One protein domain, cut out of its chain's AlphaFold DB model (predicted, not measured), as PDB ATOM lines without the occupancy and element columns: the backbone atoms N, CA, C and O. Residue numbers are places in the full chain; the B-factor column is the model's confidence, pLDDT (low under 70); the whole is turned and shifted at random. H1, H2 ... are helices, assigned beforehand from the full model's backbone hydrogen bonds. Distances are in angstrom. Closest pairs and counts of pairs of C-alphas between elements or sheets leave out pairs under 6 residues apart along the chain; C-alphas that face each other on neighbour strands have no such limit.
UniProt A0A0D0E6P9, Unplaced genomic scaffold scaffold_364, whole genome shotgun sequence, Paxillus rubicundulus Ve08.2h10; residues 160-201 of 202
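What this domain is: This is residues 160 to 201 of the 202 residues of an uncharacterized protein of Paxillus rubicundulus Ve08.2h10 (UniProt A0A0D0E6P9). Two helices of similar length lie side by side as a hairpin, nearly antiparallel but slid past each other, and only the last part of H1 meets the last part of H2. A long looped link carries the backbone from the end of H1 to the far end of the rod, where it folds back into H2. The printed part has 42 residues with two named helices, H1 then H2, and no named strand; the class is all helix. The whole is only just loose, close to compact, with a radius of gyration of the C-alphas of 11.1 A, and it spans 36 by 17 by 8 A.

How they stand to each other: H1, residues 160 to 173, and H2, residues 185 to 199, form a helical hairpin. Their lines stand at a shallow tilt of 11 degrees and they run opposite ways. They touch, with 12 pairs of C-alphas within 8 A; the closest C-alphas are those of Ala 168 and Ala 199, 4.0 A apart. H1 touches H2 with residues 167 to 172 alone, and H2 touches H1 with residues 195 to 199 alone. Their centres are 16.6 A apart. In H1 and H2 every O i to N i+4 pair is within hydrogen-bond range.

Where its parts are: H1 begins at C-alpha 160, (150.090, 160.439, 121.844), and measures 19.7 A from first to last C-alpha. H2, the longest helix with 15 residues, measures 21.1 A and ends at C-alpha 199, (142.473, 156.663, 109.656).

The domain as a whole: The outline is a rod. The two C-alphas farthest apart are those of Thr 160 and Asp 184, at 36.1 A. The link from H1 to H2 is long, with 11 residues. The printed part has no cut. The mean pLDDT of the printed part is 92.6, and no printed residue is under 70.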
ATOM      1  N   THR A 160     149.925 161.387 122.947       97.75
ATOM      2  CA  THR A 160     150.090 160.439 121.844       97.75
ATOM      3  C   THR A 160     148.739 159.878 121.420       97.75
ATOM      4  O   THR A 160     148.443 159.916 120.233       97.75
ATOM      5  N   GLU A 161     147.899 159.455 122.365       96.81
ATOM      6  CA  GLU A 161     146.530 159.003 122.072       96.81
ATOM      7  C   GLU A 161     145.708 160.109 121.396       96.81
ATOM      8  O   GLU A 161     145.232 159.926 120.279       96.81
ATOM      9  N   ALA A 162     145.643 161.301 121.999       97.69
ATOM     10  CA  ALA A 162     144.895 162.427 121.433       97.69
ATOM     11  C   ALA A 162     145.416 162.866 120.051       97.69
ATOM     12  O   ALA A 162     144.653 163.313 119.195       97.69
ATOM     13  N   PHE A 163     146.727 162.764 119.817       97.12
ATOM     14  CA  PHE A 163     147.324 163.054 118.518       97.12
ATOM     15  C   PHE A 163     146.939 162.007 117.472       97.12
ATOM     16  O   PHE A 163     146.655 162.378 116.336       97.12
ATOM     17  N   LEU A 164     146.918 160.723 117.839       97.06
ATOM     18  CA  LEU A 164     146.496 159.648 116.943       97.06
ATOM     19  C   LEU A 164     145.012 159.774 116.585       97.06
ATOM     20  O   LEU A 164     144.688 159.693 115.403       97.06
ATOM     21  N   GLU A 165     144.149 160.088 117.555       97.56
ATOM     22  CA  GLU A 165     142.731 160.400 117.318       97.56
ATOM     23  C   GLU A 165     142.572 161.583 116.356       97.56
ATOM     24  O   GLU A 165     141.921 161.473 115.317       97.56
ATOM     25  N   TRP A 166     143.248 162.702 116.637       97.69
ATOM     26  CA  TRP A 166     143.237 163.862 115.747       97.69
ATOM     27  C   TRP A 166     143.754 163.519 114.343       97.69
ATOM     28  O   TRP A 166     143.229 164.010 113.342       97.69
ATOM     29  N   GLN A 167     144.785 162.678 114.241       97.31
ATOM     30  CA  GLN A 167     145.342 162.260 112.961       97.31
ATOM     31  C   GLN A 167     144.375 161.338 112.200       97.31
ATOM     32  O   GLN A 167     144.296 161.438 110.971       97.31
ATOM     33  N   ALA A 168     143.635 160.475 112.899       97.06
ATOM     34  CA  ALA A 168     142.562 159.672 112.321       97.06
ATOM     35  C   ALA A 168     141.453 160.574 111.763       97.06
ATOM     36  O   ALA A 168     141.118 160.467 110.582       97.06
ATOM     37  N   ASP A 169     140.986 161.546 112.551       96.94
ATOM     38  CA  ASP A 169     139.993 162.539 112.128       96.94
ATOM     39  C   ASP A 169     140.482 163.379 110.945       96.94
ATOM     40  O   ASP A 169     139.726 163.715 110.032       96.94
ATOM     41  N   TRP A 170     141.764 163.737 110.926       96.69
ATOM     42  CA  TRP A 170     142.367 164.467 109.818       96.69
ATOM     43  C   TRP A 170     142.341 163.653 108.518       96.69
ATOM     44  O   TRP A 170     142.002 164.193 107.460       96.69
ATOM     45  N   TRP A 171     142.646 162.352 108.586       96.38
ATOM     46  CA  TRP A 171     142.499 161.450 107.442       96.38
ATOM     47  C   TRP A 171     141.036 161.292 107.026       96.38
ATOM     48  O   TRP A 171     140.735 161.352 105.834       96.38
ATOM     49  N   ASP A 172     140.117 161.181 107.980       94.62
ATOM     50  CA  ASP A 172     138.684 161.084 107.712       94.62
ATOM     51  C   ASP A 172     138.120 162.346 107.053       94.62
ATOM     52  O   ASP A 172     137.353 162.260 106.093       94.62
ATOM     53  N   ASN A 173     138.565 163.533 107.462       94.38
ATOM     54  CA  ASN A 173     138.168 164.795 106.839       94.38
ATOM     55  C   ASN A 173     138.587 164.893 105.364       94.38
ATOM     56  O   ASN A 173     137.907 165.552 104.575       94.38
ATOM     57  N   ARG A 174     139.660 164.207 104.955       92.31
ATOM     58  CA  ARG A 174     140.085 164.143 103.546       92.31
ATOM     59  C   ARG A 174     139.162 163.305 102.666       92.31
ATOM     60  O   ARG A 174     139.238 163.413 101.448       92.31
ATOM     61  N   THR A 175     138.288 162.495 103.259       91.38
ATOM     62  CA  THR A 175     137.283 161.715 102.518       91.38
ATOM     63  C   THR A 175     136.063 162.547 102.125       91.38
ATOM     64  O   THR A 175     135.248 162.096 101.323       91.38
ATOM     65  N   LYS A 176     135.927 163.763 102.674       90.56
ATOM     66  CA  LYS A 176     134.813 164.661 102.365       90.56
ATOM     67  C   LYS A 176     134.886 165.129 100.905       90.56
ATOM     68  O   LYS A 176     135.974 165.503 100.464       90.56
ATOM     69  N   PRO A 177     133.754 165.187 100.176       84.44
ATOM     70  CA  PRO A 177     133.725 165.541  98.753       84.44
ATOM     71  C   PRO A 177     134.393 166.885  98.435       84.44
ATOM     72  O   PRO A 177     135.073 167.014  97.425       84.44
ATOM     73  N   GLU A 178     134.251 167.860  99.333       88.44
ATOM     74  CA  GLU A 178     134.853 169.198  99.241       88.44
ATOM     75  C   GLU A 178     136.391 169.212  99.248       88.44
ATOM     76  O   GLU A 178     136.996 170.158  98.752       88.44
ATOM     77  N   ASN A 179     137.026 168.158  99.770       86.44
ATOM     78  CA  ASN A 179     138.481 168.035  99.862       86.44
ATOM     79  C   ASN A 179     139.076 167.118  98.776       86.44
ATOM     80  O   ASN A 179     140.297 166.950  98.718       86.44
ATOM     81  N   ILE A 180     138.241 166.524  97.916       87.44
ATOM     82  CA  ILE A 180     138.672 165.652  96.819       87.44
ATOM     83  C   ILE A 180     138.925 166.513  95.576       87.44
ATOM     84  O   ILE A 180     138.012 167.107  95.013       87.44
ATOM     85  N   THR A 181     140.178 166.572  95.125       85.75
ATOM     86  CA  THR A 181     140.611 167.449  94.019       85.75
ATOM     87  C   THR A 181     140.433 166.855  92.619       85.75
ATOM     88  O   THR A 181     140.595 167.573  91.635       85.75
ATOM     89  N   THR A 182     140.142 165.557  92.499       85.19
ATOM     90  CA  THR A 182     139.998 164.880  91.200       85.19
ATOM     91  C   THR A 182     138.537 164.797  90.765       85.19
ATOM     92  O   THR A 182     137.660 164.494  91.570       85.19
ATOM     93  N   SER A 183     138.286 165.036  89.476       82.25
ATOM     94  CA  SER A 183     136.970 164.847  88.848       82.25
ATOM     95  C   SER A 183     136.737 163.388  88.420       82.25
ATOM     96  O   SER A 183     135.599 162.962  88.230       82.25
ATOM     97  N   ASP A 184     137.810 162.595  88.290       90.88
ATOM     98  CA  ASP A 184     137.699 161.178  87.947       90.88
ATOM     99  C   ASP A 184     137.172 160.356  89.130       90.88
ATOM    100  O   ASP A 184     137.778 160.305  90.206       90.88
ATOM    101  N   LYS A 185     136.056 159.665  88.895       87.19
ATOM    102  CA  LYS A 185     135.335 158.893  89.905       87.19
ATOM    103  C   LYS A 185     136.167 157.736  90.457       87.19
ATOM    104  O   LYS A 185     136.170 157.519  91.666       87.19
ATOM    105  N   GLN A 186     136.901 157.024  89.602       90.38
ATOM    106  CA  GLN A 186     137.689 155.866  90.035       90.38
ATOM    107  C   GLN A 186     138.864 156.298  90.921       90.38
ATOM    108  O   GLN A 186     139.110 155.720  91.984       90.38
ATOM    109  N   THR A 187     139.555 157.371  90.526       89.69
ATOM    110  CA  THR A 187     140.608 157.976  91.346       89.69
ATOM    111  C   THR A 187     140.047 158.511  92.671       89.69
ATOM    112  O   THR A 187     140.647 158.262  93.719       89.69
ATOM    113  N   ALA A 188     138.880 159.169  92.666       88.94
ATOM    114  CA  ALA A 188     138.228 159.661  93.883       88.94
ATOM    115  C   ALA A 188     137.912 158.531  94.882       88.94
ATOM    116  O   ALA A 188     138.244 158.641  96.063       88.94
ATOM    117  N   GLU A 189     137.345 157.416  94.414       90.06
ATOM    118  CA  GLU A 189     137.043 156.247  95.252       90.06
ATOM    119  C   GLU A 189     138.311 155.641  95.878       90.06
ATOM    120  O   GLU A 189     138.337 155.345  97.075       90.06
ATOM    121  N   SER A 190     139.396 155.518  95.104       92.25
ATOM    122  CA  SER A 190     140.670 154.997  95.622       92.25
ATOM    123  C   SER A 190     141.300 155.892  96.701       92.25
ATOM    124  O   SER A 190     141.818 155.380  97.698       92.25
ATOM    125  N   LEU A 191     141.210 157.219  96.551       91.50
ATOM    126  CA  LEU A 191     141.704 158.188  97.535       91.50
ATOM    127  C   LEU A 191     140.920 158.102  98.846       91.50
ATOM    128  O   LEU A 191     141.521 158.107  99.923       91.50
ATOM    129  N   VAL A 192     139.594 157.959  98.760       93.00
ATOM    130  CA  VAL A 192     138.725 157.758  99.927       93.00
ATOM    131  C   VAL A 192     139.074 156.456 100.643       93.00
ATOM    132  O   VAL A 192     139.264 156.461 101.860       93.00
ATOM    133  N   ALA A 193     139.222 155.351  99.906       93.38
ATOM    134  CA  ALA A 193     139.586 154.057 100.481       93.38
ATOM    135  C   ALA A 193     140.953 154.103 101.187       93.38
ATOM    136  O   ALA A 193     141.105 153.586 102.297       93.38
ATOM    137  N   TYR A 194     141.946 154.760 100.579       93.94
ATOM    138  CA  TYR A 194     143.264 154.937 101.185       93.94
ATOM    139  C   TYR A 194     143.207 155.797 102.452       93.94
ATOM    140  O   TYR A 194     143.790 155.421 103.469       93.94
ATOM    141  N   ALA A 195     142.491 156.922 102.416       93.94
ATOM    142  CA  ALA A 195     142.335 157.802 103.569       93.94
ATOM    143  C   ALA A 195     141.619 157.092 104.731       93.94
ATOM    144  O   ALA A 195     142.115 157.135 105.854       93.94
ATOM    145  N   LYS A 196     140.545 156.335 104.460       94.31
ATOM    146  CA  LYS A 196     139.857 155.513 105.472       94.31
ATOM    147  C   LYS A 196     140.765 154.450 106.081       94.31
ATOM    148  O   LYS A 196     140.770 154.266 107.295       94.31
ATOM    149  N   ARG A 197     141.588 153.791 105.262       95.25
ATOM    150  CA  ARG A 197     142.601 152.849 105.755       95.25
ATOM    151  C   ARG A 197     143.656 153.544 106.621       95.25
ATOM    152  O   ARG A 197     144.097 152.967 107.604       95.25
ATOM    153  N   GLN A 198     144.100 154.747 106.257       95.62
ATOM    154  CA  GLN A 198     145.062 155.495 107.071       95.62
ATOM    155  C   GLN A 198     144.461 155.939 108.404       95.62
ATOM    156  O   GLN A 198     145.167 155.874 109.405       95.62
ATOM    157  N   ALA A 199     143.185 156.332 108.427       94.62
ATOM    158  CA  ALA A 199     142.473 156.663 109.656       94.62
ATOM    159  C   ALA A 199     142.381 155.455 110.600       94.62
ATOM    160  O   ALA A 199     142.694 155.582 111.773       94.62
ATOM    161  N   SER A 200     142.062 154.260 110.084       93.69
ATOM    162  CA  SER A 200     141.939 153.052 110.917       93.69
ATOM    163  C   SER A 200     143.270 152.469 111.415       93.69
ATOM    164  O   SER A 200     143.263 151.474 112.134       93.69
ATOM    165  N   LEU A 201     144.409 152.987 110.945       92.19
ATOM    166  CA  LEU A 201     145.752 152.553 111.349       92.19
ATOM    167  C   LEU A 201     146.382 153.458 112.421       92.19
ATOM    168  O   LEU A 201     147.507 153.178 112.839       92.19
TER     169      LEU A 201